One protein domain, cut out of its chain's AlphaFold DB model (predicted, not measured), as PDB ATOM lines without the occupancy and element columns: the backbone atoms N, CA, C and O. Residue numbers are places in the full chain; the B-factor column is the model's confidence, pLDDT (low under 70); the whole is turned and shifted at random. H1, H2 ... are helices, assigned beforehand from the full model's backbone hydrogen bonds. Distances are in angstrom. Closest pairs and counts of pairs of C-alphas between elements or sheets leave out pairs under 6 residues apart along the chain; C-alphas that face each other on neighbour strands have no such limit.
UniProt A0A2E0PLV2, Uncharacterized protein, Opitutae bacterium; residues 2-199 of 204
ATOM      1  N   GLU A   2      52.111  44.719 -53.109       63.47
ATOM      2  CA  GLU A   2      51.095  43.971 -53.877       63.47
ATOM      3  C   GLU A   2      50.880  44.463 -55.319       63.47
ATOM      4  O   GLU A   2      50.823  43.641 -56.226       63.47
ATOM      5  N   LYS A   3      50.855  45.782 -55.572       72.00
ATOM      6  CA  LYS A   3      50.723  46.336 -56.939       72.00
ATOM      7  C   LYS A   3      51.811  45.839 -57.901       72.00
ATOM      8  O   LYS A   3      51.498  45.460 -59.023       72.00
ATOM      9  N   TYR A   4      53.070  45.805 -57.459       74.81
ATOM     10  CA  TYR A   4      54.192  45.331 -58.277       74.81
ATOM     11  C   TYR A   4      54.106  43.827 -58.546       74.81
ATOM     12  O   TYR A   4      54.378  43.386 -59.660       74.81
ATOM     13  N   LEU A   5      53.655  43.052 -57.557       71.94
ATOM     14  CA  LEU A   5      53.426  41.617 -57.709       71.94
ATOM     15  C   LEU A   5      52.313  41.329 -58.729       71.94
ATOM     16  O   LEU A   5      52.450  40.424 -59.548       71.94
ATOM     17  N   THR A   6      51.225  42.102 -58.708       73.56
ATOM     18  CA  THR A   6      50.127  41.965 -59.676       73.56
ATOM     19  C   THR A   6      50.590  42.312 -61.087       73.56
ATOM     20  O   THR A   6      50.350  41.533 -62.001       73.56
ATOM     21  N   ILE A   7      51.322  43.418 -61.260       75.69
ATOM     22  CA  ILE A   7      51.888  43.810 -62.561       75.69
ATOM     23  C   ILE A   7      52.818  42.715 -63.099       75.69
ATOM     24  O   ILE A   7      52.677  42.317 -64.252       75.69
ATOM     25  N   ALA A   8      53.718  42.176 -62.267       70.81
ATOM     26  CA  ALA A   8      54.648  41.119 -62.671       70.81
ATOM     27  C   ALA A   8      53.928  39.830 -63.112       70.81
ATOM     28  O   ALA A   8      54.324  39.202 -64.097       70.81
ATOM     29  N   LYS A   9      52.836  39.459 -62.430       73.81
ATOM     30  CA  LYS A   9      51.983  38.324 -62.818       73.81
ATOM     31  C   LYS A   9      51.317  38.557 -64.171       73.81
ATOM     32  O   LYS A   9      51.396  37.688 -65.034       73.81
ATOM     33  N   THR A  10      50.718  39.728 -64.380       76.00
ATOM     34  CA  THR A  10      50.055  40.058 -65.649       76.00
ATOM     35  C   THR A  10      51.046  40.068 -66.811       76.00
ATOM     36  O   THR A  10      50.751  39.512 -67.866       76.00
ATOM     37  N   LEU A  11      52.244  40.631 -66.609       76.88
ATOM     38  CA  LEU A  11      53.307  40.642 -67.619       76.88
ATOM     39  C   LEU A  11      53.779  39.224 -67.969       76.88
ATOM     40  O   LEU A  11      53.963  38.915 -69.143       76.88
ATOM     41  N   SER A  12      53.922  38.352 -66.967       73.38
ATOM     42  CA  SER A  12      54.326  36.953 -67.170       73.38
ATOM     43  C   SER A  12      53.266  36.157 -67.939       73.38
ATOM     44  O   SER A  12      53.602  35.396 -68.841       73.38
ATOM     45  N   ILE A  13      51.982  36.369 -67.629       77.69
ATOM     46  CA  ILE A  13      50.858  35.732 -68.334       77.69
ATOM     47  C   ILE A  13      50.788  36.209 -69.788       77.69
ATOM     48  O   ILE A  13      50.668  35.391 -70.696       77.69
ATOM     49  N   LEU A  14      50.901  37.519 -70.025       77.19
ATOM     50  CA  LEU A  14      50.920  38.076 -71.380       77.19
ATOM     51  C   LEU A  14      52.113  37.561 -72.189       77.19
ATOM     52  O   LEU A  14      51.938  37.170 -73.340       77.19
ATOM     53  N   GLY A  15      53.302  37.504 -71.583       77.19
ATOM     54  CA  GLY A  15      54.489  36.923 -72.210       77.19
ATOM     55  C   GLY A  15      54.277  35.457 -72.596       77.19
ATOM     56  O   GLY A  15      54.593  35.062 -73.715       77.19
ATOM     57  N   PHE A  16      53.662  34.670 -71.712       76.94
ATOM     58  CA  PHE A  16      53.332  33.272 -71.982       76.94
ATOM     59  C   PHE A  16      52.327  33.108 -73.128       76.94
ATOM     60  O   PHE A  16      52.551  32.308 -74.036       76.94
ATOM     61  N   LEU A  17      51.238  33.880 -73.124       79.38
ATOM     62  CA  LEU A  17      50.236  33.850 -74.195       79.38
ATOM     63  C   LEU A  17      50.835  34.282 -75.540       79.38
ATOM     64  O   LEU A  17      50.513  33.693 -76.570       79.38
ATOM     65  N   CYS A  18      51.738  35.264 -75.526       80.00
ATOM     66  CA  CYS A  18      52.469  35.704 -76.709       80.00
ATOM     67  C   CYS A  18      53.366  34.587 -77.266       80.00
ATOM     68  O   CYS A  18      53.307  34.299 -78.460       80.00
ATOM     69  N   LEU A  19      54.129  33.897 -76.409       78.50
ATOM     70  CA  LEU A  19      54.958  32.752 -76.809       78.50
ATOM     71  C   LEU A  19      54.121  31.598 -77.375       78.50
ATOM     72  O   LEU A  19      54.480  31.022 -78.405       78.50
ATOM     73  N   LEU A  20      52.992  31.279 -76.736       80.81
ATOM     74  CA  LEU A  20      52.080  30.236 -77.201       80.81
ATOM     75  C   LEU A  20      51.513  30.591 -78.583       80.81
ATOM     76  O   LEU A  20      51.631  29.803 -79.517       80.81
ATOM     77  N   SER A  21      50.979  31.804 -78.736       80.19
ATOM     78  CA  SER A  21      50.443  32.291 -80.010       80.19
ATOM     79  C   SER A  21      51.508  32.296 -81.111       80.19
ATOM     80  O   SER A  21      51.290  31.739 -82.185       80.19
ATOM     81  N   SER A  22      52.702  32.822 -80.822       78.25
ATOM     82  CA  SER A  22      53.825  32.845 -81.766       78.25
ATOM     83  C   SER A  22      54.223  31.440 -82.230       78.25
ATOM     84  O   SER A  22      54.438  31.237 -83.421       78.25
ATOM     85  N   THR A  23      54.239  30.448 -81.333       80.19
ATOM     86  CA  THR A  23      54.567  29.054 -81.683       80.19
ATOM     87  C   THR A  23      53.549  28.455 -82.656       80.19
ATOM     88  O   THR A  23      53.923  27.818 -83.641       80.19
ATOM     89  N   TYR A  24      52.256  28.676 -82.414       81.81
ATOM     90  CA  TYR A  24      51.195  28.178 -83.291       81.81
ATOM     91  C   TYR A  24      51.149  28.906 -84.638       81.81
ATOM     92  O   TYR A  24      50.899  28.259 -85.657       81.81
ATOM     93  N   LEU A  25      51.426  30.214 -84.657       79.75
ATOM     94  CA  LEU A  25      51.542  30.997 -85.890       79.75
ATOM     95  C   LEU A  25      52.733  30.531 -86.731       79.75
ATOM     96  O   LEU A  25      52.550  30.210 -87.900       79.75
ATOM     97  N   LEU A  26      53.918  30.383 -86.130       77.44
ATOM     98  CA  LEU A  26      55.097  29.836 -86.811       77.44
ATOM     99  C   LEU A  26      54.824  28.439 -87.376       77.44
ATOM    100  O   LEU A  26      55.187  28.145 -88.512       77.44
ATOM    101  N   ARG A  27      54.131  27.583 -86.618       79.44
ATOM    102  CA  ARG A  27      53.704  26.270 -87.111       79.44
ATOM    103  C   ARG A  27      52.736  26.379 -88.292       79.44
ATOM    104  O   ARG A  27      52.837  25.578 -89.213       79.44
ATOM    105  N   SER A  28      51.822  27.348 -88.288       81.19
ATOM    106  CA  SER A  28      50.900  27.584 -89.407       81.19
ATOM    107  C   SER A  28      51.634  28.009 -90.681       81.19
ATOM    108  O   SER A  28      51.368  27.441 -91.735       81.19
ATOM    109  N   GLU A  29      52.582  28.943 -90.580       79.12
ATOM    110  CA  GLU A  29      53.422  29.389 -91.706       79.12
ATOM    111  C   GLU A  29      54.228  28.228 -92.300       79.12
ATOM    112  O   GLU A  29      54.283  28.026 -93.509       79.12
ATOM    113  N   VAL A  30      54.802  27.392 -91.435       78.12
ATOM    114  CA  VAL A  30      55.528  26.187 -91.848       78.12
ATOM    115  C   VAL A  30      54.621  25.196 -92.591       78.12
ATOM    116  O   VAL A  30      55.040  24.593 -93.580       78.12
ATOM    117  N   LEU A  31      53.382  25.003 -92.129       79.44
ATOM    118  CA  LEU A  31      52.414  24.138 -92.809       79.44
ATOM    119  C   LEU A  31      52.007  24.713 -94.171       79.44
ATOM    120  O   LEU A  31      51.865  23.948 -95.120       79.44
ATOM    121  N   GLU A  32      51.876  26.033 -94.286       79.94
ATOM    122  CA  GLU A  32      51.553  26.721 -95.539       79.94
ATOM    123  C   GLU A  32      52.692  26.644 -96.563       79.94
ATOM    124  O   GLU A  32      52.460  26.310 -97.724       79.94
ATOM    125  N   LEU A  33      53.937  26.847 -96.132       76.62
ATOM    126  CA  LEU A  33      55.109  26.657 -96.988       76.62
ATOM    127  C   LEU A  33      55.204  25.219 -97.514       76.62
ATOM    128  O   LEU A  33      55.500  25.005 -98.692       76.62
ATOM    129  N   ASN A  34      54.913  24.230 -96.666       75.62
ATOM    130  CA  ASN A  34      54.856  22.833 -97.087       75.62
ATOM    131  C   ASN A  34      53.700  22.579 -98.061       75.62
ATOM    132  O   ASN A  34      53.903  21.920 -99.074       75.62
ATOM    133  N   GLU A  35      52.513  23.133 -97.811       78.44
ATOM    134  CA  GLU A  35      51.362  23.023 -98.714       78.44
ATOM    135  C   GLU A  35      51.692  23.533-100.128       78.44
ATOM    136  O   GLU A  35      51.384  22.856-101.112       78.44
ATOM    137  N   ILE A  36      52.379  24.678-100.233       77.38
ATOM    138  CA  ILE A  36      52.838  25.258-101.506       77.38
ATOM    139  C   ILE A  36      53.897  24.373-102.173       77.38
ATOM    140  O   ILE A  36      53.848  24.133-103.380       77.38
ATOM    141  N   ARG A  37      54.860  23.853-101.406       74.25
ATOM    142  CA  ARG A  37      55.862  22.928-101.947       74.25
ATOM    143  C   ARG A  37      55.194  21.685-102.535       74.25
ATOM    144  O   ARG A  37      55.458  21.349-103.689       74.25
ATOM    145  N   PHE A  38      54.311  21.036-101.780       73.44
ATOM    146  CA  PHE A  38      53.644  19.811-102.218       73.44
ATOM    147  C   PHE A  38      52.673  20.048-103.375       73.44
ATOM    148  O   PHE A  38      52.549  19.172-104.225       73.44
ATOM    149  N   SER A  39      52.042  21.223-103.477       75.12
ATOM    150  CA  SER A  39      51.233  21.563-104.656       75.12
ATOM    151  C   SER A  39      52.094  21.747-105.911       75.12
ATOM    152  O   SER A  39      51.728  21.290-106.993       75.12
ATOM    153  N   SER A  40      53.289  22.332-105.783       77.19
ATOM    154  CA  SER A  40      54.231  22.416-106.905       77.19
ATOM    155  C   SER A  40      54.745  21.034-107.333       77.19
ATOM    156  O   SER A  40      54.861  20.748-108.526       77.19
ATOM    157  N   GLU A  41      55.005  20.144-106.372       75.81
ATOM    158  CA  GLU A  41      55.405  18.762-106.640       75.81
ATOM    159  C   GLU A  41      54.249  17.942-107.231       75.81
ATOM    160  O   GLU A  41      54.498  17.105-108.102       75.81
ATOM    161  N   SER A  42      52.997  18.189-106.824       77.94
ATOM    162  CA  SER A  42      51.824  17.507-107.382       77.94
ATOM    163  C   SER A  42      51.608  17.876-108.849       77.94
ATOM    164  O   SER A  42      51.408  16.988-109.674       77.94
ATOM    165  N   LEU A  43      51.738  19.162-109.196       80.81
ATOM    166  CA  LEU A  43      51.642  19.639-110.580       80.81
ATOM    167  C   LEU A  43      52.704  19.000-111.480       80.81
ATOM    168  O   LEU A  43      52.380  18.513-112.561       80.81
ATOM    169  N   LYS A  44      53.955  18.922-111.010       81.81
ATOM    170  CA  LYS A  44      55.028  18.234-111.743       81.81
ATOM    171  C   LYS A  44      54.747  16.742-111.927       81.81
ATOM    172  O   LYS A  44      55.029  16.203-112.991       81.81
ATOM    173  N   SER A  45      54.201  16.057-110.915       80.69
ATOM    174  CA  SER A  45      53.814  14.645-111.080       80.69
ATOM    175  C   SER A  45      52.636  14.458-112.027       80.69
ATOM    176  O   SER A  45      52.622  13.473-112.758       80.69
ATOM    177  N   ASP A  46      51.669  15.377-112.036       84.25
ATOM    178  CA  ASP A  46      50.540  15.320-112.963       84.25
ATOM    179  C   ASP A  46      51.027  15.465-114.411       84.25
ATOM    180  O   ASP A  46      50.606  14.702-115.282       84.25
ATOM    181  N   GLU A  47      51.952  16.394-114.669       86.75
ATOM    182  CA  GLU A  47      52.589  16.568-115.979       86.75
ATOM    183  C   GLU A  47      53.395  15.328-116.385       86.75
ATOM    184  O   GLU A  47      53.143  14.763-117.448       86.75
ATOM    185  N   ALA A  48      54.249  14.804-115.499       84.31
ATOM    186  CA  ALA A  48      54.983  13.562-115.745       84.31
ATOM    187  C   ALA A  48      54.045  12.372-116.028       84.31
ATOM    188  O   ALA A  48      54.329  11.523-116.873       84.31
ATOM    189  N   MET A  49      52.890  12.302-115.358       85.69
ATOM    190  CA  MET A  49      51.887  11.269-115.614       85.69
ATOM    191  C   MET A  49      51.210  11.450-116.980       85.69
ATOM    192  O   MET A  49      50.886  10.456-117.638       85.69
ATOM    193  N   ARG A  50      51.003  12.690-117.439       87.50
ATOM    194  CA  ARG A  50      50.508  12.969-118.798       87.50
ATOM    195  C   ARG A  50      51.529  12.542-119.842       87.50
ATOM    196  O   ARG A  50      51.170  11.756-120.712       87.50
ATOM    197  N   GLU A  51      52.793  12.928-119.686       87.00
ATOM    198  CA  GLU A  51      53.880  12.496-120.571       87.00
ATOM    199  C   GLU A  51      54.009  10.966-120.612       87.00
ATOM    200  O   GLU A  51      54.135  10.368-121.679       87.00
ATOM    201  N   LEU A  52      53.911  10.293-119.461       86.62
ATOM    202  CA  LEU A  52      53.923   8.831-119.393       86.62
ATOM    203  C   LEU A  52      52.754   8.208-120.170       86.62
ATOM    204  O   LEU A  52      52.941   7.162-120.802       86.62
ATOM    205  N   LYS A  53      51.558   8.804-120.120       87.00
ATOM    206  CA  LYS A  53      50.387   8.333-120.878       87.00
ATOM    207  C   LYS A  53      50.547   8.588-122.374       87.00
ATOM    208  O   LYS A  53      50.284   7.686-123.163       87.00
ATOM    209  N   GLU A  54      51.019   9.767-122.758       90.56
ATOM    210  CA  GLU A  54      51.246  10.149-124.156       90.56
ATOM    211  C   GLU A  54      52.340   9.295-124.808       90.56
ATOM    212  O   GLU A  54      52.165   8.807-125.923       90.56
ATOM    213  N   ASN A  55      53.415   9.004-124.072       89.56
ATOM    214  CA  ASN A  55      54.525   8.166-124.528       89.56
ATOM    215  C   ASN A  55      54.285   6.661-124.316       89.56
ATOM    216  O   ASN A  55      55.175   5.849-124.566       89.56
ATOM    217  N   HIS A  56      53.100   6.247-123.855       88.69
ATOM    218  CA  HIS A  56      52.757   4.833-123.684       88.69
ATOM    219  C   HIS A  56      53.020   3.971-124.934       88.69
ATOM    220  O   HIS A  56      53.652   2.922-124.780       88.69
ATOM    221  N   PRO A  57      52.561   4.327-126.152       88.75
ATOM    222  CA  PRO A  57      52.772   3.477-127.323       88.75
ATOM    223  C   PRO A  57      54.261   3.301-127.645       88.75
ATOM    224  O   PRO A  57      54.682   2.193-127.967       88.75
ATOM    225  N   LEU A  58      55.064   4.356-127.481       90.75
ATOM    226  CA  LEU A  58      56.511   4.297-127.677       90.75
ATOM    227  C   LEU A  58      57.173   3.366-126.650       90.75
ATOM    228  O   LEU A  58      57.918   2.467-127.025       90.75
ATOM    229  N   ARG A  59      56.818   3.496-125.365       88.19
ATOM    230  CA  ARG A  59      57.360   2.643-124.293       88.19
ATOM    231  C   ARG A  59      57.011   1.164-124.460       88.19
ATOM    232  O   ARG A  59      57.790   0.304-124.060       88.19
ATOM    233  N   VAL A  60      55.850   0.849-125.036       91.56
ATOM    234  CA  VAL A  60      55.487  -0.540-125.364       91.56
ATOM    235  C   VAL A  60      56.410  -1.091-126.450       91.56
ATOM    236  O   VAL A  60      56.928  -2.193-126.292       91.56
ATOM    237  N   GLN A  61      56.682  -0.316-127.503       90.94
ATOM    238  CA  GLN A  61      57.615  -0.722-128.561       90.94
ATOM    239  C   GLN A  61      59.042  -0.897-128.026       90.94
ATOM    240  O   GLN A  61      59.693  -1.904-128.306       90.94
ATOM    241  N   GLU A  62      59.519   0.040-127.207       89.94
ATOM    242  CA  GLU A  62      60.825  -0.056-126.544       89.94
ATOM    243  C   GLU A  62      60.914  -1.293-125.647       89.94
ATOM    244  O   GLU A  62      61.915  -2.011-125.681       89.94
ATOM    245  N   TYR A  63      59.856  -1.590-124.888       91.69
ATOM    246  CA  TYR A  63      59.779  -2.790-124.061       91.69
ATOM    247  C   TYR A  63      59.823  -4.074-124.898       91.69
ATOM    248  O   TYR A  63      60.517  -5.019-124.527       91.69
ATOM    249  N   GLU A  64      59.144  -4.125-126.045       91.69
ATOM    250  CA  GLU A  64      59.213  -5.278-126.951       91.69
ATOM    251  C   GLU A  64      60.623  -5.496-127.510       91.69
ATOM    252  O   GLU A  64      61.103  -6.633-127.565       91.69
ATOM    253  N   VAL A  65      61.312  -4.418-127.892       93.00
ATOM    254  CA  VAL A  65      62.711  -4.476-128.338       93.00
ATOM    255  C   VAL A  65      63.619  -4.930-127.195       93.00
ATOM    256  O   VAL A  65      64.427  -5.842-127.373       93.00
ATOM    257  N   ALA A  66      63.451  -4.362-126.000       91.00
ATOM    258  CA  ALA A  66      64.207  -4.740-124.813       91.00
ATOM    259  C   ALA A  66      63.973  -6.207-124.428       91.00
ATOM    260  O   ALA A  66      64.917  -6.905-124.066       91.00
ATOM    261  N   LYS A  67      62.742  -6.708-124.567       93.19
ATOM    262  CA  LYS A  67      62.397  -8.111-124.328       93.19
ATOM    263  C   LYS A  67      63.114  -9.037-125.310       93.19
ATOM    264  O   LYS A  67      63.729 -10.005-124.872       93.19
ATOM    265  N   LYS A  68      63.108  -8.718-126.609       92.31
ATOM    266  CA  LYS A  68      63.857  -9.486-127.624       92.31
ATOM    267  C   LYS A  68      65.364  -9.473-127.350       92.31
ATOM    268  O   LYS A  68      66.015 -10.512-127.424       92.31
ATOM    269  N   ASN A  69      65.914  -8.320-126.973       91.38
ATOM    270  CA  ASN A  69      67.324  -8.203-126.601       91.38
ATOM    271  C   ASN A  69      67.651  -9.021-125.346       91.38
ATOM    272  O   ASN A  69      68.674  -9.700-125.308       91.38
ATOM    273  N   HIS A  70      66.773  -9.017-124.345       92.81
ATOM    274  CA  HIS A  70      66.918  -9.838-123.148       92.81
ATOM    275  C   HIS A  70      66.855 -11.338-123.469       92.81
ATOM    276  O   HIS A  70      67.645 -12.110-122.934       92.81
ATOM    277  N   GLU A  71      65.973 -11.769-124.372       92.12
ATOM    278  CA  GLU A  71      65.932 -13.159-124.847       92.12
ATOM    279  C   GLU A  71      67.253 -13.571-125.519       92.12
ATOM    280  O   GLU A  71      67.757 -14.665-125.263       92.12
ATOM    281  N   LEU A  72      67.854 -12.690-126.326       92.12
ATOM    282  CA  LEU A  72      69.176 -12.921-126.919       92.12
ATOM    283  C   LEU A  72      70.278 -12.992-125.854       92.12
ATOM    284  O   LEU A  72      71.098 -13.908-125.884       92.12
ATOM    285  N   GLN A  73      70.271 -12.076-124.884       89.88
ATOM    286  CA  GLN A  73      71.219 -12.086-123.766       89.88
ATOM    287  C   GLN A  73      71.078 -13.346-122.910       89.88
ATOM    288  O   GLN A  73      72.084 -13.900-122.483       89.88
ATOM    289  N   MET A  74      69.855 -13.831-122.687       92.88
ATOM    290  CA  MET A  74      69.596 -15.071-121.957       92.88
ATOM    291  C   MET A  74      70.112 -16.302-122.704       92.88
ATOM    292  O   MET A  74      70.672 -17.194-122.071       92.88
ATOM    293  N   LYS A  75      69.959 -16.353-124.034       91.75
ATOM    294  CA  LYS A  75      70.546 -17.427-124.853       91.75
ATOM    295  C   LYS A  75      72.066 -17.412-124.767       91.75
ATOM    296  O   LYS A  75      72.662 -18.436-124.458       91.75
ATOM    297  N   HIS A  76      72.672 -16.240-124.944       89.12
ATOM    298  CA  HIS A  76      74.116 -16.084-124.807       89.12
ATOM    299  C   HIS A  76      74.606 -16.457-123.398       89.12
ATOM    300  O   HIS A  76      75.607 -17.149-123.251       89.12
ATOM    301  N   TYR A  77      73.878 -16.050-122.355       89.38
ATOM    302  CA  TYR A  77      74.158 -16.438-120.975       89.38
ATOM    303  C   TYR A  77      74.148 -17.959-120.799       89.38
ATOM    304  O   TYR A  77      75.071 -18.495-120.190       89.38
ATOM    305  N   GLN A  78      73.143 -18.649-121.348       91.25
ATOM    306  CA  GLN A  78      73.052 -20.104-121.263       91.25
ATOM    307  C   GLN A  78      74.216 -20.781-121.992       91.25
ATOM    308  O   GLN A  78      74.856 -21.648-121.416       91.25
ATOM    309  N   GLU A  79      74.555 -20.330-123.203       89.44
ATOM    310  CA  GLU A  79      75.711 -20.841-123.952       89.44
ATOM    311  C   GLU A  79      77.022 -20.671-123.169       89.44
ATOM    312  O   GLU A  79      77.834 -21.589-123.088       89.44
ATOM    313  N   MET A  80      77.232 -19.502-122.561       86.88
ATOM    314  CA  MET A  80      78.428 -19.224-121.763       86.88
ATOM    315  C   MET A  80      78.455 -20.027-120.459       86.88
ATOM    316  O   MET A  80      79.531 -20.418-120.013       86.88
ATOM    317  N   LEU A  81      77.296 -20.282-119.850       89.06
ATOM    318  CA  LEU A  81      77.176 -21.131-118.667       89.06
ATOM    319  C   LEU A  81      77.468 -22.598-119.002       89.06
ATOM    320  O   LEU A  81      78.200 -23.250-118.260       89.06
ATOM    321  N   ASP A  82      76.951 -23.093-120.125       90.62
ATOM    322  CA  ASP A  82      77.190 -24.457-120.593       90.62
ATOM    323  C   ASP A  82      78.677 -24.661-120.921       90.62
ATOM    324  O   ASP A  82      79.265 -25.657-120.501       90.62
ATOM    325  N   LEU A  83      79.323 -23.695-121.589       86.81
ATOM    326  CA  LEU A  83      80.772 -23.714-121.828       86.81
ATOM    327  C   LEU A  83      81.564 -23.681-120.521       86.81
ATOM    328  O   LEU A  83      82.448 -24.503-120.330       86.81
ATOM    329  N   TYR A  84      81.211 -22.800-119.583       84.44
ATOM    330  CA  TYR A  84      81.860 -22.756-118.271       84.44
ATOM    331  C   TYR A  84      81.811 -24.112-117.544       84.44
ATOM    332  O   TYR A  84      82.752 -24.463-116.834       84.44
ATOM    333  N   GLN A  85      80.726 -24.878-117.719       86.19
ATOM    334  CA  GLN A  85      80.537 -26.189-117.093       86.19
ATOM    335  C   GLN A  85      81.179 -27.355-117.862       86.19
ATOM    336  O   GLN A  85      81.575 -28.333-117.230       86.19
ATOM    337  N   SER A  86      81.246 -27.287-119.194       88.31
ATOM    338  CA  SER A  86      81.650 -28.411-120.057       88.31
ATOM    339  C   SER A  86      83.033 -28.259-120.697       88.31
ATOM    340  O   SER A  86      83.775 -29.238-120.744       88.31
ATOM    341  N   ASP A  87      83.397 -27.055-121.151       84.81
ATOM    342  CA  ASP A  87      84.688 -26.728-121.766       84.81
ATOM    343  C   ASP A  87      85.152 -25.332-121.322       84.81
ATOM    344  O   ASP A  87      84.911 -24.289-121.946       84.81
ATOM    345  N   TYR A  88      85.836 -25.336-120.184       79.56
ATOM    346  CA  TYR A  88      86.327 -24.131-119.539       79.56
ATOM    347  C   TYR A  88      87.413 -23.406-120.349       79.56
ATOM    348  O   TYR A  88      87.478 -22.176-120.335       79.56
ATOM    349  N   ASP A  89      88.247 -24.136-121.091       82.19
ATOM    350  CA  ASP A  89      89.311 -23.535-121.897       82.19
ATOM    351  C   ASP A  89      88.716 -22.766-123.086       82.19
ATOM    352  O   ASP A  89      89.182 -21.669-123.423       82.19
ATOM    353  N   GLU A  90      87.655 -23.296-123.709       81.88
ATOM    354  CA  GLU A  90      86.890 -22.570-124.725       81.88
ATOM    355  C   GLU A  90      86.178 -21.346-124.129       81.88
ATOM    356  O   GLU A  90      86.219 -20.259-124.720       81.88
ATOM    357  N   TYR A  91      85.591 -21.481-122.936       81.06
ATOM    358  CA  TYR A  91      84.982 -20.366-122.214       81.06
ATOM    359  C   TYR A  91      85.978 -19.210-122.009       81.06
ATOM    360  O   TYR A  91      85.699 -18.086-122.440       81.06
ATOM    361  N   VAL A  92      87.169 -19.485-121.451       80.62
ATOM    362  CA  VAL A  92      88.233 -18.490-121.201       80.62
ATOM    363  C   VAL A  92      88.703 -17.825-122.503       80.62
ATOM    364  O   VAL A  92      88.901 -16.605-122.548       80.62
ATOM    365  N   ARG A  93      88.810 -18.588-123.601       82.31
ATOM    366  CA  ARG A  93      89.143 -18.042-124.931       82.31
ATOM    367  C   ARG A  93      88.091 -17.058-125.441       82.31
ATOM    368  O   ARG A  93      88.461 -16.016-125.984       82.31
ATOM    369  N   ARG A  94      86.796 -17.360-125.276       78.25
ATOM    370  CA  ARG A  94      85.692 -16.506-125.754       78.25
ATOM    371  C   ARG A  94      85.583 -15.194-124.982       78.25
ATOM    372  O   ARG A  94      85.363 -14.156-125.604       78.25
ATOM    373  N   ILE A  95      85.800 -15.217-123.667       79.00
ATOM    374  CA  ILE A  95      85.837 -13.992-122.849       79.00
ATOM    375  C   ILE A  95      87.140 -13.193-123.016       79.00
ATOM    376  O   ILE A  95      87.244 -12.087-122.490       79.00
ATOM    377  N   LYS A  96      88.114 -13.715-123.785       72.62
ATOM    378  CA  LYS A  96      89.457 -13.136-123.986       72.62
ATOM    379  C   LYS A  96      90.174 -12.828-122.663       72.62
ATOM    380  O   LYS A  96      90.969 -11.889-122.595       72.62
ATOM    381  N   ASP A  97      89.885 -13.603-121.622       58.12
ATOM    382  CA  ASP A  97      90.416 -13.375-120.281       58.12
ATOM    383  C   ASP A  97      91.741 -14.125-120.093       58.12
ATOM    384  O   ASP A  97      91.962 -15.209-120.639       58.12
ATOM    385  N   LYS A  98      92.669 -13.534-119.342       56.06
ATOM    386  CA  LYS A  98      93.990 -14.115-119.070       56.06
ATOM    387  C   LYS A  98      93.932 -14.950-117.793       56.06
ATOM    388  O   LYS A  98      94.483 -14.491-116.807       56.06
ATOM    389  N   TYR A  99      93.289 -16.124-117.799       55.97
ATOM    390  CA  TYR A  99      93.339 -17.162-116.736       55.97
ATOM    391  C   TYR A  99      93.492 -16.655-115.272       55.97
ATOM    392  O   TYR A  99      94.142 -17.285-114.442       55.97
ATOM    393  N   ASN A 100      92.893 -15.513-114.937       60.16
ATOM    394  CA  ASN A 100      92.598 -15.084-113.575       60.16
ATOM    395  C   ASN A 100      91.234 -15.691-113.248       60.16
ATOM    396  O   ASN A 100      90.473 -15.907-114.191       60.16
ATOM    397  N   PRO A 101      90.915 -16.024-111.983       58.12
ATOM    398  CA  PRO A 101      89.763 -16.866-111.676       58.12
ATOM    399  C   PRO A 101      88.513 -16.303-112.364       58.12
ATOM    400  O   PRO A 101      88.079 -15.201-112.020       58.12
ATOM    401  N   PRO A 102      87.981 -16.998-113.379       62.34
ATOM    402  CA  PRO A 102      86.971 -16.428-114.231       62.34
ATOM    403  C   PRO A 102      85.662 -16.401-113.473       62.34
ATOM    404  O   PRO A 102      85.247 -17.374-112.833       62.34
ATOM    405  N   TYR A 103      85.027 -15.245-113.552       71.06
ATOM    406  CA  TYR A 103      83.744 -15.002-112.934       71.06
ATOM    407  C   TYR A 103      82.672 -15.831-113.635       71.06
ATOM    408  O   TYR A 103      82.657 -15.931-114.860       71.06
ATOM    409  N   LEU A 104      81.755 -16.400-112.852       79.38
ATOM    410  CA  LEU A 104      80.530 -16.987-113.386       79.38
ATOM    411  C   LEU A 104      79.855 -15.962-114.322       79.38
ATOM    412  O   LEU A 104      79.795 -14.783-113.954       79.38
ATOM    413  N   PRO A 105      79.325 -16.368-115.494       78.69
ATOM    414  CA  PRO A 105      78.554 -15.452-116.321       78.69
ATOM    415  C   PRO A 105      77.422 -14.812-115.498       78.69
ATOM    416  O   PRO A 105      76.787 -15.463-114.665       78.69
ATOM    417  N   SER A 106      77.178 -13.519-115.713       83.31
ATOM    418  CA  SER A 106      76.133 -12.770-115.011       83.31
ATOM    419  C   SER A 106      74.788 -12.974-115.691       83.31
ATOM    420  O   SER A 106      74.651 -12.737-116.891       83.31
ATOM    421  N   LYS A 107      73.775 -13.374-114.920       87.88
ATOM    422  CA  LYS A 107      72.415 -13.520-115.439       87.88
ATOM    423  C   LYS A 107      71.832 -12.136-115.772       87.88
ATOM    424  O   LYS A 107      71.806 -11.281-114.882       87.88
ATOM    425  N   PRO A 108      71.350 -11.902-117.005       85.06
ATOM    426  CA  PRO A 108      70.712 -10.639-117.351       85.06
ATOM    427  C   PRO A 108      69.390 -10.477-116.585       85.06
ATOM    428  O   PRO A 108      68.714 -11.454-116.248       85.06
ATOM    429  N   GLN A 109      69.044  -9.229-116.272       87.38
ATOM    430  CA  GLN A 109      67.798  -8.896-115.585       87.38
ATOM    431  C   GLN A 109      66.682  -8.638-116.602       87.38
ATOM    432  O   GLN A 109      66.935  -7.994-117.626       87.38
ATOM    433  N   PRO A 110      65.448  -9.093-116.329       87.25
ATOM    434  CA  PRO A 110      64.333  -8.850-117.227       87.25
ATOM    435  C   PRO A 110      64.026  -7.348-117.308       87.25
ATOM    436  O   PRO A 110      64.073  -6.659-116.284       87.25
ATOM    437  N   PRO A 111      63.673  -6.830-118.497       86.88
ATOM    438  CA  PRO A 111      63.232  -5.451-118.625       86.88
ATOM    439  C   PRO A 111      61.936  -5.240-117.836       86.88
ATOM    440  O   PRO A 111      61.077  -6.121-117.766       86.88
ATOM    441  N   GLN A 112      61.783  -4.058-117.242       84.44
ATOM    442  CA  GLN A 112      60.590  -3.723-116.475       84.44
ATOM    443  C   GLN A 112      59.414  -3.434-117.415       84.44
ATOM    444  O   GLN A 112      59.545  -2.682-118.380       84.44
ATOM    445  N   ALA A 113      58.251  -4.016-117.122       87.69
ATOM    446  CA  ALA A 113      57.055  -3.778-117.919       87.69
ATOM    447  C   ALA A 113      56.561  -2.322-117.770       87.69
ATOM    448  O   ALA A 113      56.539  -1.792-116.650       87.69
ATOM    449  N   PRO A 114      56.091  -1.682-118.858       85.00
ATOM    450  CA  PRO A 114      55.638  -0.288-118.836       85.00
ATOM    451  C   PRO A 114      54.441  -0.058-117.897       85.00
ATOM    452  O   PRO A 114      54.314   1.024-117.320       85.00
ATOM    453  N   GLU A 115      53.611  -1.085-117.688       85.12
ATOM    454  CA  GLU A 115      52.476  -1.080-116.753       85.12
ATOM    455  C   GLU A 115      52.911  -0.896-115.293       85.12
ATOM    456  O   GLU A 115      52.240  -0.212-114.522       85.12
ATOM    457  N   VAL A 116      54.055  -1.472-114.902       83.00
ATOM    458  CA  VAL A 116      54.580  -1.342-113.533       83.00
ATOM    459  C   VAL A 116      55.012   0.099-113.283       83.00
ATOM    460  O   VAL A 116      54.655   0.674-112.260       83.00
ATOM    461  N   GLY A 117      55.710   0.710-114.245       79.31
ATOM    462  CA  GLY A 117      56.089   2.121-114.165       79.31
ATOM    463  C   GLY A 117      54.878   3.053-114.072       79.31
ATOM    464  O   GLY A 117      54.902   4.016-113.313       79.31
ATOM    465  N   GLN A 118      53.788   2.745-114.782       82.44
ATOM    466  CA  GLN A 118      52.544   3.519-114.691       82.44
ATOM    467  C   GLN A 118      51.868   3.391-113.328       82.44
ATOM    468  O   GLN A 118      51.516   4.409-112.745       82.44
ATOM    469  N   LYS A 119      51.737   2.171-112.792       82.00
ATOM    470  CA  LYS A 119      51.155   1.956-111.458       82.00
ATOM    471  C   LYS A 119      51.962   2.641-110.357       82.00
ATOM    472  O   LYS A 119      51.386   3.189-109.421       82.00
ATOM    473  N   LEU A 120      53.291   2.630-110.466       80.19
ATOM    474  CA  LEU A 120      54.166   3.343-109.533       80.19
ATOM    475  C   LEU A 120      53.969   4.860-109.625       80.19
ATOM    476  O   LEU A 120      53.870   5.522-108.591       80.19
ATOM    477  N   ALA A 121      53.866   5.405-110.838       80.25
ATOM    478  CA  ALA A 121      53.590   6.822-111.044       80.25
ATOM    479  C   ALA A 121      52.209   7.226-110.492       80.25
ATOM    480  O   ALA A 121      52.110   8.225-109.783       80.25
ATOM    481  N   GLU A 122      51.173   6.416-110.725       82.38
ATOM    482  CA  GLU A 122      49.822   6.619-110.184       82.38
ATOM    483  C   GLU A 122      49.814   6.590-108.649       82.38
ATOM    484  O   GLU A 122      49.337   7.528-108.015       82.38
ATOM    485  N   THR A 123      50.454   5.584-108.044       77.81
ATOM    486  CA  THR A 123      50.581   5.478-106.578       77.81
ATOM    487  C   THR A 123      51.313   6.686-105.989       77.81
ATOM    488  O   THR A 123      50.943   7.198-104.933       77.81
ATOM    489  N   THR A 124      52.352   7.170-106.674       76.62
ATOM    490  CA  THR A 124      53.117   8.352-106.247       76.62
ATOM    491  C   THR A 124      52.257   9.614-106.287       76.62
ATOM    492  O   THR A 124      52.339  10.453-105.391       76.62
ATOM    493  N   LEU A 125      51.418   9.747-107.311       80.12
ATOM    494  CA  LEU A 125      50.505  10.872-107.484       80.12
ATOM    495  C   LEU A 125      49.424  10.872-106.391       80.12
ATOM    496  O   LEU A 125      49.198  11.900-105.750       80.12
ATOM    497  N   ASP A 126      48.820   9.717-106.111       78.88
ATOM    498  CA  ASP A 126      47.838   9.562-105.032       78.88
ATOM    499  C   ASP A 126      48.444   9.851-103.657       78.88
ATOM    500  O   ASP A 126      47.849  10.569-102.849       78.88
ATOM    501  N   PHE A 127      49.662   9.371-103.408       75.75
ATOM    502  CA  PHE A 127      50.400   9.685-102.189       75.75
ATOM    503  C   PHE A 127      50.612  11.198-102.024       75.75
ATOM    504  O   PHE A 127      50.337  11.748-100.956       75.75
ATOM    505  N   ARG A 128      51.032  11.901-103.084       75.44
ATOM    506  CA  ARG A 128      51.223  13.365-103.056       75.44
ATOM    507  C   ARG A 128      49.916  14.119-102.805       75.44
ATOM    508  O   ARG A 128      49.908  15.087-102.044       75.44
ATOM    509  N   LYS A 129      48.801  13.663-103.386       78.38
ATOM    510  CA  LYS A 129      47.467  14.227-103.111       78.38
ATOM    511  C   LYS A 129      47.083  14.072-101.642       78.38
ATOM    512  O   LYS A 129      46.699  15.055-101.012       78.38
ATOM    513  N   GLN A 130      47.250  12.874-101.080       74.50
ATOM    514  CA  GLN A 130      46.976  12.627 -99.661       74.50
ATOM    515  C   GLN A 130      47.861  13.479 -98.747       74.50
ATOM    516  O   GLN A 130      47.382  13.997 -97.738       74.50
ATOM    517  N   GLN A 131      49.135  13.675 -99.095       72.94
ATOM    518  CA  GLN A 131      50.016  14.578 -98.352       72.94
ATOM    519  C   GLN A 131      49.495  16.019 -98.365       72.94
ATOM    520  O   GLN A 131      49.419  16.647 -97.310       72.94
ATOM    521  N   HIS A 132      49.097  16.541 -99.527       75.25
ATOM    522  CA  HIS A 132      48.526  17.886 -99.622       75.25
ATOM    523  C   HIS A 132      47.268  18.036 -98.746       75.25
ATOM    524  O   HIS A 132      47.169  18.982 -97.960       75.25
ATOM    525  N   GLU A 133      46.346  17.069 -98.801       77.38
ATOM    526  CA  GLU A 133      45.153  17.057 -97.944       77.38
ATOM    527  C   GLU A 133      45.501  16.993 -96.452       77.38
ATOM    528  O   GLU A 133      44.914  17.723 -95.646       77.38
ATOM    529  N   TYR A 134      46.495  16.182 -96.079       77.00
ATOM    530  CA  TYR A 134      46.995  16.097 -94.710       77.00
ATOM    531  C   TYR A 134      47.484  17.457 -94.198       77.00
ATOM    532  O   TYR A 134      47.106  17.864 -93.095       77.00
ATOM    533  N   PHE A 135      48.284  18.189 -94.978       76.25
ATOM    534  CA  PHE A 135      48.799  19.499 -94.563       76.25
ATOM    535  C   PHE A 135      47.691  20.544 -94.445       76.25
ATOM    536  O   PHE A 135      47.633  21.265 -93.444       76.25
ATOM    537  N   LYS A 136      46.755  20.558 -95.396       78.56
ATOM    538  CA  LYS A 136      45.589  21.447 -95.366       78.56
ATOM    539  C   LYS A 136      44.711  21.203 -94.136       78.56
ATOM    540  O   LYS A 136      44.354  22.146 -93.426       78.56
ATOM    541  N   MET A 137      44.400  19.941 -93.836       76.69
ATOM    542  CA  MET A 137      43.632  19.575 -92.642       76.69
ATOM    543  C   MET A 137      44.404  19.910 -91.361       76.69
ATOM    544  O   MET A 137      43.843  20.470 -90.419       76.69
ATOM    545  N   THR A 138      45.708  19.630 -91.329       77.81
ATOM    546  CA  THR A 138      46.563  19.928 -90.174       77.81
ATOM    547  C   THR A 138      46.622  21.428 -89.892       77.81
ATOM    548  O   THR A 138      46.575  21.819 -88.730       77.81
ATOM    549  N   LYS A 139      46.647  22.282 -90.923       77.62
ATOM    550  CA  LYS A 139      46.570  23.744 -90.772       77.62
ATOM    551  C   LYS A 139      45.272  24.175 -90.083       77.62
ATOM    552  O   LYS A 139      45.311  24.950 -89.128       77.62
ATOM    553  N   GLN A 140      44.131  23.627 -90.507       80.06
ATOM    554  CA  GLN A 140      42.832  23.906 -89.882       80.06
ATOM    555  C   GLN A 140      42.780  23.422 -88.426       80.06
ATOM    556  O   GLN A 140      42.377  24.168 -87.533       80.06
ATOM    557  N   LEU A 141      43.249  22.200 -88.162       81.69
ATOM    558  CA  LEU A 141      43.303  21.637 -86.812       81.69
ATOM    559  C   LEU A 141      44.273  22.396 -85.901       81.69
ATOM    560  O   LEU A 141      44.016  22.515 -84.705       81.69
ATOM    561  N   ASN A 142      45.358  22.947 -86.446       82.25
ATOM    562  CA  ASN A 142      46.313  23.753 -85.693       82.25
ATOM    563  C   ASN A 142      45.672  25.048 -85.167       82.25
ATOM    564  O   ASN A 142      45.907  25.416 -84.018       82.25
ATOM    565  N   LEU A 143      44.805  25.693 -85.956       79.50
ATOM    566  CA  LEU A 143      44.026  26.850 -85.497       79.50
ATOM    567  C   LEU A 143      43.050  26.473 -84.380       79.50
ATOM    568  O   LEU A 143      42.993  27.157 -83.359       79.50
ATOM    569  N   VAL A 144      42.316  25.368 -84.534       83.81
ATOM    570  CA  VAL A 144      41.412  24.877 -83.479       83.81
ATOM    571  C   VAL A 144      42.202  24.560 -82.206       83.81
ATOM    572  O   VAL A 144      41.810  24.975 -81.117       83.81
ATOM    573  N   SER A 145      43.356  23.904 -82.343       81.62
ATOM    574  CA  SER A 145      44.252  23.587 -81.232       81.62
ATOM    575  C   SER A 145      44.781  24.841 -80.533       81.62
ATOM    576  O   SER A 145      44.822  24.846 -79.305       81.62
ATOM    577  N   LEU A 146      45.100  25.917 -81.264       83.12
ATOM    578  CA  LEU A 146      45.475  27.205 -80.673       83.12
ATOM    579  C   LEU A 146      44.348  27.766 -79.797       83.12
ATOM    580  O   LEU A 146      44.589  28.138 -78.649       83.12
ATOM    581  N   PHE A 147      43.112  27.801 -80.303       84.31
ATOM    582  CA  PHE A 147      41.974  28.285 -79.518       84.31
ATOM    583  C   PHE A 147      41.726  27.420 -78.279       84.31
ATOM    584  O   PHE A 147      41.549  27.960 -77.187       84.31
ATOM    585  N   SER A 148      41.775  26.092 -78.413       83.19
ATOM    586  CA  SER A 148      41.644  25.173 -77.277       83.19
ATOM    587  C   SER A 148      42.763  25.357 -76.249       83.19
ATOM    588  O   SER A 148      42.491  25.369 -75.050       83.19
ATOM    589  N   ALA A 149      44.004  25.552 -76.699       83.06
ATOM    590  CA  ALA A 149      45.156  25.809 -75.841       83.06
ATOM    591  C   ALA A 149      45.007  27.125 -75.069       83.06
ATOM    592  O   ALA A 149      45.220  27.151 -73.857       83.06
ATOM    593  N   LEU A 150      44.581  28.201 -75.740       84.06
ATOM    594  CA  LEU A 150      44.306  29.490 -75.099       84.06
ATOM    595  C   LEU A 150      43.202  29.368 -74.043       84.06
ATOM    596  O   LEU A 150      43.345  29.913 -72.950       84.06
ATOM    597  N   PHE A 151      42.133  28.624 -74.338       84.06
ATOM    598  CA  PHE A 151      41.032  28.411 -73.398       84.06
ATOM    599  C   PHE A 151      41.465  27.586 -72.179       84.06
ATOM    600  O   PHE A 151      41.157  27.950 -71.045       84.06
ATOM    601  N   LEU A 152      42.223  26.507 -72.398       81.94
ATOM    602  CA  LEU A 152      42.742  25.640 -71.341       81.94
ATOM    603  C   LEU A 152      43.721  26.391 -70.428       81.94
ATOM    604  O   LEU A 152      43.552  26.403 -69.211       81.94
ATOM    605  N   VAL A 153      44.726  27.051 -71.011       82.19
ATOM    606  CA  VAL A 153      45.724  27.836 -70.268       82.19
ATOM    607  C   VAL A 153      45.054  29.001 -69.546       82.19
ATOM    608  O   VAL A 153      45.322  29.220 -68.366       82.19
ATOM    609  N   GLY A 154      44.166  29.733 -70.223       80.69
ATOM    610  CA  GLY A 154      43.422  30.843 -69.631       80.69
ATOM    611  C   GLY A 154      42.559  30.397 -68.451       80.69
ATOM    612  O   GLY A 154      42.598  31.026 -67.395       80.69
ATOM    613  N   GLY A 155      41.847  29.275 -68.594       81.25
ATOM    614  CA  GLY A 155      41.052  28.672 -67.523       81.25
ATOM    615  C   GLY A 155      41.901  28.221 -66.333       81.25
ATOM    616  O   GLY A 155      41.575  28.540 -65.191       81.25
ATOM    617  N   LEU A 156      43.032  27.551 -66.582       82.12
ATOM    618  CA  LEU A 156      43.958  27.125 -65.527       82.12
ATOM    619  C   LEU A 156      44.576  28.318 -64.791       82.12
ATOM    620  O   LEU A 156      44.638  28.306 -63.564       82.12
ATOM    621  N   LEU A 157      44.990  29.366 -65.507       81.19
ATOM    622  CA  LEU A 157      45.517  30.592 -64.901       81.19
ATOM    623  C   LEU A 157      44.459  31.320 -64.070       81.19
ATOM    624  O   LEU A 157      44.763  31.792 -62.974       81.19
ATOM    625  N   PHE A 158      43.216  31.376 -64.557       79.94
ATOM    626  CA  PHE A 158      42.096  31.941 -63.814       79.94
ATOM    627  C   PHE A 158      41.867  31.178 -62.501       79.94
ATOM    628  O   PHE A 158      41.854  31.787 -61.430       79.94
ATOM    629  N   LEU A 159      41.786  29.845 -62.554       80.94
ATOM    630  CA  LEU A 159      41.657  29.010 -61.356       80.94
ATOM    631  C   LEU A 159      42.829  29.225 -60.389       80.94
ATOM    632  O   LEU A 159      42.621  29.418 -59.196       80.94
ATOM    633  N   LEU A 160      44.060  29.304 -60.893       81.44
ATOM    634  CA  LEU A 160      45.256  29.510 -60.074       81.44
ATOM    635  C   LEU A 160      45.271  30.882 -59.374       81.44
ATOM    636  O   LEU A 160      45.774  31.008 -58.253       81.44
ATOM    637  N   MET A 161      44.705  31.909 -60.013       75.00
ATOM    638  CA  MET A 161      44.589  33.253 -59.446       75.00
ATOM    639  C   MET A 161      43.470  33.371 -58.405       75.00
ATOM    640  O   MET A 161      43.684  34.013 -57.371       75.00
ATOM    641  N   PHE A 162      42.302  32.773 -58.656       77.88
ATOM    642  CA  PHE A 162      41.082  33.046 -57.886       77.88
ATOM    643  C   PHE A 162      40.674  31.943 -56.903       77.88
ATOM    644  O   PHE A 162      40.099  32.263 -55.862       77.88
ATOM    645  N   ASP A 163      41.010  30.678 -57.155       76.88
ATOM    646  CA  ASP A 163      40.748  29.591 -56.207       76.88
ATOM    647  C   ASP A 163      41.712  29.716 -55.022       76.88
ATOM    648  O   ASP A 163      42.898  29.907 -55.247       76.88
ATOM    649  N   LYS A 164      41.252  29.658 -53.766       70.69
ATOM    650  CA  LYS A 164      42.098  29.745 -52.552       70.69
ATOM    651  C   LYS A 164      42.358  28.376 -51.903       70.69
ATOM    652  O   LYS A 164      42.961  28.324 -50.830       70.69
ATOM    653  N   GLY A 165      41.907  27.286 -52.526       77.31
ATOM    654  CA  GLY A 165      42.058  25.923 -52.024       77.31
ATOM    655  C   GLY A 165      43.482  25.356 -52.108       77.31
ATOM    656  O   GLY A 165      44.390  25.928 -52.715       77.31
ATOM    657  N   LYS A 166      43.673  24.169 -51.509       68.00
ATOM    658  CA  LYS A 166      44.930  23.390 -51.570       68.00
ATOM    659  C   LYS A 166      45.219  22.812 -52.966       68.00
ATOM    660  O   LYS A 166      46.338  22.382 -53.225       68.00
ATOM    661  N   GLU A 167      44.245  22.842 -53.872       76.50
ATOM    662  CA  GLU A 167      44.328  22.256 -55.217       76.50
ATOM    663  C   GLU A 167      45.117  23.110 -56.225       76.50
ATOM    664  O   GLU A 167      45.422  22.651 -57.322       76.50
ATOM    665  N   ARG A 168      45.578  24.312 -55.840       76.81
ATOM    666  CA  ARG A 168      46.439  25.171 -56.681       76.81
ATOM    667  C   ARG A 168      47.671  24.465 -57.243       76.81
ATOM    668  O   ARG A 168      48.101  24.770 -58.353       76.81
ATOM    669  N   ILE A 169      48.247  23.543 -56.473       79.38
ATOM    670  CA  ILE A 169      49.427  22.773 -56.884       79.38
ATOM    671  C   ILE A 169      49.077  21.843 -58.054       79.38
ATOM    672  O   ILE A 169      49.885  21.701 -58.968       79.38
ATOM    673  N   LEU A 170      47.866  21.273 -58.073       77.94
ATOM    674  CA  LEU A 170      47.388  20.454 -59.189       77.94
ATOM    675  C   LEU A 170      47.210  21.302 -60.449       77.94
ATOM    676  O   LEU A 170      47.703  20.912 -61.502       77.94
ATOM    677  N   TYR A 171      46.605  22.492 -60.353       79.69
ATOM    678  CA  TYR A 171      46.481  23.388 -61.512       79.69
ATOM    679  C   TYR A 171      47.846  23.810 -62.064       79.69
ATOM    680  O   TYR A 171      48.031  23.848 -63.278       79.69
ATOM    681  N   LEU A 172      48.820  24.077 -61.185       80.19
ATOM    682  CA  LEU A 172      50.190  24.402 -61.582       80.19
ATOM    683  C   LEU A 172      50.884  23.214 -62.270       80.19
ATOM    684  O   LEU A 172      51.546  23.396 -63.289       80.19
ATOM    685  N   ALA A 173      50.707  21.998 -61.748       81.00
ATOM    686  CA  ALA A 173      51.254  20.781 -62.342       81.00
ATOM    687  C   ALA A 173      50.642  20.496 -63.723       81.00
ATOM    688  O   ALA A 173      51.370  20.199 -64.669       81.00
ATOM    689  N   VAL A 174      49.322  20.652 -63.867       80.94
ATOM    690  CA  VAL A 174      48.613  20.495 -65.147       80.94
ATOM    691  C   VAL A 174      49.037  21.575 -66.146       80.94
ATOM    692  O   VAL A 174      49.236  21.266 -67.320       80.94
ATOM    693  N   LEU A 175      49.253  22.817 -65.703       82.75
ATOM    694  CA  LEU A 175      49.776  23.902 -66.542       82.75
ATOM    695  C   LEU A 175      51.192  23.589 -67.058       82.75
ATOM    696  O   LEU A 175      51.477  23.763 -68.240       82.75
ATOM    697  N   ALA A 176      52.074  23.081 -66.192       82.19
ATOM    698  CA  ALA A 176      53.425  22.688 -66.584       82.19
ATOM    699  C   ALA A 176      53.413  21.506 -67.570       82.19
ATOM    700  O   ALA A 176      54.072  21.560 -68.608       82.19
ATOM    701  N   LEU A 177      52.624  20.462 -67.291       81.38
ATOM    702  CA  LEU A 177      52.454  19.312 -68.187       81.38
ATOM    703  C   LEU A 177      51.920  19.733 -69.559       81.38
ATOM    704  O   LEU A 177      52.484  19.355 -70.583       81.38
ATOM    705  N   SER A 178      50.868  20.550 -69.585       76.88
ATOM    706  CA  SER A 178      50.271  21.030 -70.834       76.88
ATOM    707  C   SER A 178      51.240  21.900 -71.645       76.88
ATOM    708  O   SER A 178      51.276  21.781 -72.866       76.88
ATOM    709  N   PHE A 179      52.112  22.678 -70.998       76.00
ATOM    710  CA  PHE A 179      53.188  23.409 -71.675       76.00
ATOM    711  C   PHE A 179      54.202  22.481 -72.363       76.00
ATOM    712  O   PHE A 179      54.487  22.659 -73.550       76.00
ATOM    713  N   PHE A 180      54.709  21.460 -71.660       76.62
ATOM    714  CA  PHE A 180      55.654  20.497 -72.243       76.62
ATOM    715  C   PHE A 180      55.043  19.722 -73.416       76.62
ATOM    716  O   PHE A 180      55.686  19.572 -74.457       76.62
ATOM    717  N   PHE A 181      53.789  19.286 -73.276       72.81
ATOM    718  CA  PHE A 181      53.080  18.552 -74.324       72.81
ATOM    719  C   PHE A 181      52.713  19.414 -75.537       72.81
ATOM    720  O   PHE A 181      52.648  18.886 -76.645       72.81
ATOM    721  N   MET A 182      52.495  20.722 -75.372       72.56
ATOM    722  CA  MET A 182      52.175  21.608 -76.497       72.56
ATOM    723  C   MET A 182      53.419  22.088 -77.250       72.56
ATOM    724  O   MET A 182      53.405  22.158 -78.482       72.56
ATOM    725  N   ILE A 183      54.502  22.409 -76.540       69.44
ATOM    726  CA  ILE A 183      55.685  23.023 -77.156       69.44
ATOM    727  C   ILE A 183      56.628  21.987 -77.752       69.44
ATOM    728  O   ILE A 183      57.100  22.200 -78.865       69.44
ATOM    729  N   GLY A 184      56.874  20.858 -77.081       69.50
ATOM    730  CA  GLY A 184      57.830  19.850 -77.557       69.50
ATOM    731  C   GLY A 184      57.523  19.339 -78.976       69.50
ATOM    732  O   GLY A 184      58.359  19.492 -79.871       69.50
ATOM    733  N   PRO A 185      56.315  18.806 -79.231       68.69
ATOM    734  CA  PRO A 185      55.921  18.335 -80.559       68.69
ATOM    735  C   PRO A 185      55.874  19.452 -81.606       68.69
ATOM    736  O   PRO A 185      56.230  19.231 -82.763       68.69
ATOM    737  N   SER A 186      55.466  20.662 -81.210       68.69
ATOM    738  CA  SER A 186      55.410  21.817 -82.113       68.69
ATOM    739  C   SER A 186      56.808  22.263 -82.539       68.69
ATOM    740  O   SER A 186      57.031  22.510 -83.720       68.69
ATOM    741  N   PHE A 187      57.772  22.281 -81.617       68.44
ATOM    742  CA  PHE A 187      59.159  22.635 -81.912       68.44
ATOM    743  C   PHE A 187      59.829  21.585 -82.804       68.44
ATOM    744  O   PHE A 187      60.453  21.942 -83.799       68.44
ATOM    745  N   HIS A 188      59.630  20.291 -82.518       67.38
ATOM    746  CA  HIS A 188      60.118  19.208 -83.378       67.38
ATOM    747  C   HIS A 188      59.518  19.285 -84.790       67.38
ATOM    748  O   HIS A 188      60.229  19.130 -85.781       67.38
ATOM    749  N   SER A 189      58.215  19.564 -84.899       67.44
ATOM    750  CA  SER A 189      57.532  19.720 -86.185       67.44
ATOM    751  C   SER A 189      58.065  20.913 -86.985       67.44
ATOM    752  O   SER A 189      58.302  20.767 -88.182       67.44
ATOM    753  N   ILE A 190      58.304  22.058 -86.336       68.50
ATOM    754  CA  ILE A 190      58.895  23.245 -86.969       68.50
ATOM    755  C   ILE A 190      60.318  22.939 -87.452       68.50
ATOM    756  O   ILE A 190      60.649  23.210 -88.603       68.50
ATOM    757  N   LEU A 191      61.148  22.319 -86.609       68.88
ATOM    758  CA  LEU A 191      62.545  22.031 -86.937       68.88
ATOM    759  C   LEU A 191      62.665  21.003 -88.068       68.88
ATOM    760  O   LEU A 191      63.428  21.204 -89.009       68.88
ATOM    761  N   SER A 192      61.861  19.938 -88.020       65.12
ATOM    762  CA  SER A 192      61.808  18.922 -89.075       65.12
ATOM    763  C   SER A 192      61.362  19.509 -90.410       65.12
ATOM    764  O   SER A 192      61.878  19.115 -91.453       65.12
ATOM    765  N   ALA A 193      60.419  20.450 -90.396       65.56
ATOM    766  CA  ALA A 193      59.963  21.101 -91.612       65.56
ATOM    767  C   ALA A 193      60.992  22.097 -92.163       65.56
ATOM    768  O   ALA A 193      61.192  22.131 -93.370       65.56
ATOM    769  N   ILE A 194      61.695  22.848 -91.308       64.06
ATOM    770  CA  ILE A 194      62.805  23.720 -91.727       64.06
ATOM    771  C   ILE A 194      63.928  22.891 -92.363       64.06
ATOM    772  O   ILE A 194      64.414  23.238 -93.435       64.06
ATOM    773  N   VAL A 195      64.315  21.770 -91.746       63.53
ATOM    774  CA  VAL A 195      65.327  20.856 -92.305       63.53
ATOM    775  C   VAL A 195      64.846  20.245 -93.622       63.53
ATOM    776  O   VAL A 195      65.606  20.202 -94.587       63.53
ATOM    777  N   GLY A 196      63.577  19.837 -93.693       59.59
ATOM    778  CA  GLY A 196      62.966  19.353 -94.927       59.59
ATOM    779  C   GLY A 196      62.948  20.410 -96.033       59.59
ATOM    780  O   GLY A 196      63.188  20.073 -97.186       59.59
ATOM    781  N   PHE A 197      62.715  21.682 -95.700       55.75
ATOM    782  CA  PHE A 197      62.709  22.808 -96.640       55.75
ATOM    783  C   PHE A 197      64.117  23.191 -97.122       55.75
ATOM    784  O   PHE A 197      64.288  23.578 -98.274       55.75
ATOM    785  N   LEU A 198      65.134  23.054 -96.264       52.53
ATOM    786  CA  LEU A 198      66.541  23.265 -96.624       52.53
ATOM    787  C   LEU A 198      67.108  22.139 -97.501       52.53
ATOM    788  O   LEU A 198      68.084  22.357 -98.219       52.53
ATOM    789  N   GLN A 199      66.504  20.948 -97.477       49.81
ATOM    790  CA  GLN A 199      66.798  19.912 -98.460       49.81
ATOM    791  C   GLN A 199      66.120  20.267 -99.785       49.81
ATOM    792  O   GLN A 199      64.898  20.168 -99.930       49.81
TER     793      GLN A 199
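Overview. This is residues 2 to 199 of the 204 residues of an uncharacterized protein of Opitutae bacterium (UniProt A0A2E0PLV2). Two very long helices, H1 and H4, run side by side in opposite directions, with H5 folded back over them; H2 makes an angled arm, tipped by short H3. The printed part has 198 residues with five named helices, H1 to H5, and no named strand: all helix, extended, radius of gyration of the C-alphas 32.6 A, spans 103 by 44 by 26 A.

Along the chain. H1, residues 2 to 54, begins at C-alpha (51.095, 43.971, -53.877) and measures 78.0 A. H2 is residues 56 to 86, 44.2 A; H3 88 to 94, 9.9 A; H4 114 to 162, 71.0 A; H5 168 to 198, 44.8 A, ending at C-alpha (66.541, 23.265, -96.624).

Arrangement. H1, H4 and H5 form an up-and-down bundle, each running against the one before. H1 touches H4 at a shallow tilt of 10 degrees; their closest C-alphas, Glu 35 and His 132, are 5.9 A apart. Every O i to N i+4 pair is within hydrogen-bond range in H1 to H4, and 25 of 27 in H5.

Size, cuts and confidence. The printed part has no cut. The link H3 to H4, 19 residues, is long. Low-confidence stretches include residues 97 to 102 and 183 to 199.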